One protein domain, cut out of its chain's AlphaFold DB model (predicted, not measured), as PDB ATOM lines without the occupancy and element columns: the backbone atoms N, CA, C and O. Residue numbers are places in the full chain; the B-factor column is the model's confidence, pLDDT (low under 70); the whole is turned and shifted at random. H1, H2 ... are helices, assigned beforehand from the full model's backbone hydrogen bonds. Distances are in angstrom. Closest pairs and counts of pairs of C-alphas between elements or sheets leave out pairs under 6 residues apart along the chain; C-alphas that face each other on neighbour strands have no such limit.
ATOM      1  N   ALA A   2      18.377  23.586 -29.837       61.91
ATOM      2  CA  ALA A   2      19.410  23.108 -30.777       61.91
ATOM      3  C   ALA A   2      19.392  21.593 -31.099       61.91
ATOM      4  O   ALA A   2      19.698  21.196 -32.216       61.91
ATOM      5  N   GLN A   3      19.013  20.729 -30.148       61.03
ATOM      6  CA  GLN A   3      18.940  19.280 -30.400       61.03
ATOM      7  C   GLN A   3      17.775  18.880 -31.316       61.03
ATOM      8  O   GLN A   3      17.907  17.928 -32.075       61.03
ATOM      9  N   ALA A   4      16.665  19.622 -31.270       65.06
ATOM     10  CA  ALA A   4      15.509  19.358 -32.123       65.06
ATOM     11  C   ALA A   4      15.800  19.752 -33.577       65.06
ATOM     12  O   ALA A   4      15.489  19.002 -34.489       65.06
ATOM     13  N   GLU A   5      16.467  20.889 -33.785       68.94
ATOM     14  CA  GLU A   5      16.881  21.336 -35.118       68.94
ATOM     15  C   GLU A   5      17.878  20.363 -35.753       68.94
ATOM     16  O   GLU A   5      17.696  19.960 -36.896       68.94
ATOM     17  N   LYS A   6      18.867  19.892 -34.977       68.31
ATOM     18  CA  LYS A   6      19.829  18.896 -35.458       68.31
ATOM     19  C   LYS A   6      19.137  17.596 -35.880       68.31
ATOM     20  O   LYS A   6      19.394  17.110 -36.974       68.31
ATOM     21  N   GLN A   7      18.223  17.067 -35.065       66.69
ATOM     22  CA  GLN A   7      17.473  15.853 -35.416       66.69
ATOM     23  C   GLN A   7      16.652  16.029 -36.697       66.69
ATOM     24  O   GLN A   7      16.752  15.193 -37.585       66.69
ATOM     25  N   VAL A   8      15.943  17.151 -36.845       69.88
ATOM     26  CA  VAL A   8      15.176  17.455 -38.066       69.88
ATOM     27  C   VAL A   8      16.086  17.526 -39.297       69.88
ATOM     28  O   VAL A   8      15.712  17.055 -40.370       69.88
ATOM     29  N   THR A   9      17.297  18.077 -39.161       70.88
ATOM     30  CA  THR A   9      18.244  18.131 -40.281       70.88
ATOM     31  C   THR A   9      18.819  16.769 -40.665       70.88
ATOM     32  O   THR A   9      19.086  16.578 -41.848       70.88
ATOM     33  N   GLU A  10      18.990  15.830 -39.726       74.88
ATOM     34  CA  GLU A  10      19.411  14.451 -40.047       74.88
ATOM     35  C   GLU A  10      18.235  13.580 -40.545       74.88
ATOM     36  O   GLU A  10      18.405  12.633 -41.319       74.88
ATOM     37  N   ASP A  11      17.008  13.891 -40.113       74.31
ATOM     38  CA  ASP A  11      15.787  13.255 -40.620       74.31
ATOM     39  C   ASP A  11      15.605  13.542 -42.113       74.31
ATOM     40  O   ASP A  11      15.255  12.642 -42.882       74.31
ATOM     41  N   LEU A  12      15.887  14.781 -42.520       83.62
ATOM     42  CA  LEU A  12      15.729  15.228 -43.895       83.62
ATOM     43  C   LEU A  12      16.847  14.719 -44.818       83.62
ATOM     44  O   LEU A  12      16.564  14.353 -45.955       83.62
ATOM     45  N   THR A  13      18.098  14.639 -44.350       88.88
ATOM     46  CA  THR A  13      19.207  14.116 -45.175       88.88
ATOM     47  C   THR A  13      18.978  12.675 -45.585       88.88
ATOM     48  O   THR A  13      19.152  12.339 -46.752       88.88
ATOM     49  N   THR A  14      18.556  11.828 -44.646       91.75
ATOM     50  CA  THR A  14      18.370  10.398 -44.915       91.75
ATOM     51  C   THR A  14      17.274  10.162 -45.957       91.75
ATOM     52  O   THR A  14      17.446   9.319 -46.835       91.75
ATOM     53  N   SER A  15      16.161  10.913 -45.901       90.44
ATOM     54  CA  SER A  15      15.106  10.786 -46.917       90.44
ATOM     55  C   SER A  15      15.553  11.341 -48.270       90.44
ATOM     56  O   SER A  15      15.349  10.680 -49.277       90.44
ATOM     57  N   GLN A  16      16.224  12.498 -48.301       92.31
ATOM     58  CA  GLN A  16      16.710  13.102 -49.548       92.31
ATOM     59  C   GLN A  16      17.728  12.216 -50.274       92.31
ATOM     60  O   GLN A  16      17.729  12.156 -51.500       92.31
ATOM     61  N   ILE A  17      18.586  11.516 -49.530       92.81
ATOM     62  CA  ILE A  17      19.532  10.548 -50.099       92.81
ATOM     63  C   ILE A  17      18.780   9.350 -50.692       92.81
ATOM     64  O   ILE A  17      19.098   8.919 -51.798       92.81
ATOM     65  N   LEU A  18      17.772   8.824 -49.987       91.94
ATOM     66  CA  LEU A  18      16.963   7.697 -50.466       91.94
ATOM     67  C   LEU A  18      16.146   8.049 -51.720       91.94
ATOM     68  O   LEU A  18      16.052   7.231 -52.633       91.94
ATOM     69  N   ASP A  19      15.576   9.254 -51.762       90.88
ATOM     70  CA  ASP A  19      14.794   9.754 -52.898       90.88
ATOM     71  C   ASP A  19      15.684  10.155 -54.094       90.88
ATOM     72  O   ASP A  19      15.188  10.327 -55.208       90.88
ATOM     73  N   GLY A  20      17.005  10.250 -53.894       90.50
ATOM     74  CA  GLY A  20      17.984  10.624 -54.919       90.50
ATOM     75  C   GLY A  20      18.158  12.135 -55.117       90.50
ATOM     76  O   GLY A  20      18.890  12.549 -56.015       90.50
ATOM     77  N   ASP A  21      17.531  12.956 -54.272       92.12
ATOM     78  CA  ASP A  21      17.636  14.421 -54.289       92.12
ATOM     79  C   ASP A  21      19.005  14.920 -53.792       92.12
ATOM     80  O   ASP A  21      19.444  16.016 -54.152       92.12
ATOM     81  N   LEU A  22      19.695  14.123 -52.968       91.12
ATOM     82  CA  LEU A  22      21.002  14.449 -52.398       91.12
ATOM     83  C   LEU A  22      22.022  13.336 -52.666       91.12
ATOM     84  O   LEU A  22      21.800  12.174 -52.337       91.12
ATOM     85  N   SER A  23      23.178  13.699 -53.225       89.06
ATOM     86  CA  SER A  23      24.271  12.754 -53.478       89.06
ATOM     87  C   SER A  23      24.997  12.318 -52.200       89.06
ATOM     88  O   SER A  23      25.245  13.118 -51.290       89.06
ATOM     89  N   LEU A  24      25.395  11.044 -52.174       88.00
ATOM     90  CA  LEU A  24      26.222  10.466 -51.119       88.00
ATOM     91  C   LEU A  24      27.688  10.885 -51.317       88.00
ATOM     92  O   LEU A  24      28.300  10.568 -52.331       88.00
ATOM     93  N   ASN A  25      28.228  11.626 -50.355       89.12
ATOM     94  CA  ASN A  25      29.595  12.141 -50.312       89.12
ATOM     95  C   ASN A  25      30.106  12.052 -48.866       89.12
ATOM     96  O   ASN A  25      29.308  11.920 -47.945       89.12
ATOM     97  N   ALA A  26      31.409  12.244 -48.642       86.44
ATOM     98  CA  ALA A  26      32.013  12.152 -47.305       86.44
ATOM     99  C   ALA A  26      31.332  13.022 -46.222       86.44
ATOM    100  O   ALA A  26      31.340  12.663 -45.051       86.44
ATOM    101  N   GLU A  27      30.730  14.160 -46.588       84.94
ATOM    102  CA  GLU A  27      30.001  15.020 -45.639       84.94
ATOM    103  C   GLU A  27      28.571  14.545 -45.347       84.94
ATOM    104  O   GLU A  27      28.079  14.704 -44.228       84.94
ATOM    105  N   THR A  28      27.879  13.999 -46.350       85.56
ATOM    106  CA  THR A  28      26.496  13.521 -46.209       85.56
ATOM    107  C   THR A  28      26.443  12.123 -45.606       85.56
ATOM    108  O   THR A  28      25.478  11.809 -44.918       85.56
ATOM    109  N   ASP A  29      27.509  11.342 -45.774       86.12
ATOM    110  CA  ASP A  29      27.700  10.018 -45.181       86.12
ATOM    111  C   ASP A  29      27.682  10.063 -43.644       86.12
ATOM    112  O   ASP A  29      26.935   9.336 -42.999       86.12
ATOM    113  N   VAL A  30      28.370  11.036 -43.034       87.56
ATOM    114  CA  VAL A  30      28.374  11.243 -41.566       87.56
ATOM    115  C   VAL A  30      26.978  11.563 -41.007       87.56
ATOM    116  O   VAL A  30      26.716  11.397 -39.815       87.56
ATOM    117  N   ARG A  31      26.085  12.064 -41.863       86.62
ATOM    118  CA  ARG A  31      24.722  12.497 -41.532       86.62
ATOM    119  C   ARG A  31      23.662  11.466 -41.912       86.62
ATOM    120  O   ARG A  31      22.472  11.710 -41.696       86.62
ATOM    121  N   LEU A  32      24.071  10.349 -42.509       89.19
ATOM    122  CA  LEU A  32      23.190   9.257 -42.881       89.19
ATOM    123  C   LEU A  32      22.879   8.405 -41.645       89.19
ATOM    124  O   LEU A  32      23.773   7.958 -40.932       89.19
ATOM    125  N   ASP A  33      21.595   8.158 -41.400       91.19
ATOM    126  CA  ASP A  33      21.149   7.197 -40.391       91.19
ATOM    127  C   ASP A  33      20.815   5.862 -41.074       91.19
ATOM    128  O   ASP A  33      19.747   5.708 -41.675       91.19
ATOM    129  N   GLU A  34      21.727   4.892 -40.974       88.44
ATOM    130  CA  GLU A  34      21.607   3.562 -41.589       88.44
ATOM    131  C   GLU A  34      20.305   2.842 -41.203       88.44
ATOM    132  O   GLU A  34      19.616   2.271 -42.052       88.44
ATOM    133  N   GLN A  35      19.913   2.899 -39.923       89.44
ATOM    134  CA  GLN A  35      18.718   2.204 -39.430       89.44
ATOM    135  C   GLN A  35      17.435   2.839 -39.960       89.44
ATOM    136  O   GLN A  35      16.414   2.171 -40.159       89.44
ATOM    137  N   LYS A  36      17.440   4.158 -40.141       90.75
ATOM    138  CA  LYS A  36      16.318   4.877 -40.742       90.75
ATOM    139  C   LYS A  36      16.245   4.615 -42.242       90.75
ATOM    140  O   LYS A  36      15.160   4.300 -42.726       90.75
ATOM    141  N   PHE A  37      17.381   4.659 -42.934       91.62
ATOM    142  CA  PHE A  37      17.481   4.326 -44.351       91.62
ATOM    143  C   PHE A  37      16.923   2.924 -44.636       91.62
ATOM    144  O   PHE A  37      16.027   2.775 -45.468       91.62
ATOM    145  N   ALA A  38      17.347   1.917 -43.862       90.31
ATOM    146  CA  ALA A  38      16.861   0.543 -43.985       90.31
ATOM    147  C   ALA A  38      15.338   0.427 -43.782       90.31
ATOM    148  O   ALA A  38      14.650  -0.246 -44.550       90.31
ATOM    149  N   ARG A  39      14.778   1.121 -42.779       90.56
ATOM    150  CA  ARG A  39      13.325   1.131 -42.528       90.56
ATOM    151  C   ARG A  39      12.543   1.775 -43.669       90.56
ATOM    152  O   ARG A  39      11.499   1.251 -44.048       90.56
ATOM    153  N   TYR A  40      13.015   2.897 -44.203       92.75
ATOM    154  CA  TYR A  40      12.349   3.574 -45.314       92.75
ATOM    155  C   TYR A  40      12.401   2.751 -46.602       92.75
ATOM    156  O   TYR A  40      11.373   2.607 -47.265       92.75
ATOM    157  N   ALA A  41      13.550   2.142 -46.913       90.38
ATOM    158  CA  ALA A  41      13.680   1.219 -48.036       90.38
ATOM    159  C   ALA A  41      12.697   0.041 -47.909       90.38
ATOM    160  O   ALA A  41      11.923  -0.217 -48.831       90.38
ATOM    161  N   LEU A  42      12.630  -0.585 -46.726       88.31
ATOM    162  CA  LEU A  42      11.704  -1.683 -46.441       88.31
ATOM    163  C   LEU A  42      10.233  -1.278 -46.628       88.31
ATOM    164  O   LEU A  42       9.461  -2.017 -47.239       88.31
ATOM    165  N   ILE A  43       9.827  -0.108 -46.121       90.44
ATOM    166  CA  ILE A  43       8.467   0.416 -46.327       90.44
ATOM    167  C   ILE A  43       8.185   0.576 -47.826       90.44
ATOM    168  O   ILE A  43       7.122   0.166 -48.297       90.44
ATOM    169  N   GLY A  44       9.139   1.123 -48.584       89.69
ATOM    170  CA  GLY A  44       9.036   1.265 -50.034       89.69
ATOM    171  C   GLY A  44       8.865  -0.075 -50.755       89.69
ATOM    172  O   GLY A  44       8.021  -0.191 -51.645       89.69
ATOM    173  N   ASP A  45       9.608  -1.101 -50.349       86.94
ATOM    174  CA  ASP A  45       9.508  -2.447 -50.922       86.94
ATOM    175  C   ASP A  45       8.143  -3.088 -50.646       86.94
ATOM    176  O   ASP A  45       7.509  -3.631 -51.560       86.94
ATOM    177  N   VAL A  46       7.626  -2.934 -49.422       87.75
ATOM    178  CA  VAL A  46       6.274  -3.379 -49.054       87.75
ATOM    179  C   VAL A  46       5.213  -2.660 -49.891       87.75
ATOM    180  O   VAL A  46       4.306  -3.303 -50.421       87.75
ATOM    181  N   MET A  47       5.329  -1.339 -50.064       88.94
ATOM    182  CA  MET A  47       4.381  -0.551 -50.862       88.94
ATOM    183  C   MET A  47       4.371  -0.952 -52.338       88.94
ATOM    184  O   MET A  47       3.311  -0.972 -52.965       88.94
ATOM    185  N   ARG A  48       5.526  -1.328 -52.896       89.69
ATOM    186  CA  ARG A  48       5.640  -1.829 -54.276       89.69
ATOM    187  C   ARG A  48       5.151  -3.271 -54.437       89.69
ATOM    188  O   ARG A  48       5.254  -3.823 -55.527       89.69
ATOM    189  N   SER A  49       4.593  -3.878 -53.383       77.81
ATOM    190  CA  SER A  49       4.171  -5.283 -53.360       77.81
ATOM    191  C   SER A  49       5.288  -6.244 -53.777       77.81
ATOM    192  O   SER A  49       5.010  -7.301 -54.346       77.81
ATOM    193  N   GLN A  50       6.543  -5.909 -53.449       69.94
ATOM    194  CA  GLN A  50       7.667  -6.847 -53.479       69.94
ATOM    195  C   GLN A  50       7.453  -7.843 -52.333       69.94
ATOM    196  O   GLN A  50       8.053  -7.755 -51.265       69.94
ATOM    197  N   LYS A  51       6.469  -8.729 -52.499       61.88
ATOM    198  CA  LYS A  51       6.026  -9.663 -51.473       61.88
ATOM    199  C   LYS A  51       7.143 -10.685 -51.275       61.88
ATOM    200  O   LYS A  51       7.295 -11.607 -52.071       61.88
ATOM    201  N   GLN A  52       7.962 -10.489 -50.248       60.25
ATOM    202  CA  GLN A  52       8.937 -11.488 -49.835       60.25
ATOM    203  C   GLN A  52       8.174 -12.610 -49.118       60.25
ATOM    204  O   GLN A  52       7.748 -12.446 -47.979       60.25
TER     205      GLN A  52
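What this domain is: This is residues 2 to 52 of the 203 residues of the protein "Anti-sigma 24 factor" of Pseudoalteromonas sp. HM-SA03 (UniProt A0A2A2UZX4). Two helices overlap only in part, the later residues of H1 packing at a steep angle on the earlier residues of H3, so that the model is a long, loose body with a helix end sticking out at each extreme: residues 2 to 8 of H1 and residues 43 to 47 of H3. Between them the chain makes a loop that folds back beside H1 and holds the short helix H2. The printed part has 51 residues with three named helices, in the order H1, H2, H3, and no named strand; the class is all helix. It is loose, with a radius of gyration of the C-alphas of 12.4 A, and elongated, spanning 40 by 23 by 16 A.

Where its parts are: H1, the longest helix, holds residues 2 to 19 and measures 26.2 A from C-alpha 2 at (19.410, 23.108, -30.777) to C-alpha 19. H3 holds residues 34 to 47 and measures 20.0 A, ending with C-alpha 47 at (4.381, -0.551, -50.862). H2 holds residues 26 to 29.

How they stand to each other: H1 touches H3 with residues 14 to 18 alone, and H3 touches H1 with residues 36 to 41 alone. Their closest C-alphas, those of Thr 14 and Phe 37, are 6.2 A apart. They run the same way at a steep tilt of 47 degrees. H2 is close to H1 but not clearly touching; their closest C-alphas, of Thr 13 and Thr 28, are 7.4 A apart. H2 and H3 are apart. Every O i to N i+4 pair is within hydrogen-bond range in H3, and 13 of 14 are in H1; H2 is too short for such a pair.

The domain as a whole: The C-alphas of Ala 2 and Lys 51, the two farthest apart, are 41.0 A from each other. The printed part has no cut. The link from H1 to H2 is short, that from H2 to H3 tight. Mean pLDDT of the printed part is 83.5, with low confidence at residues 2 to 8 and 50 to 52.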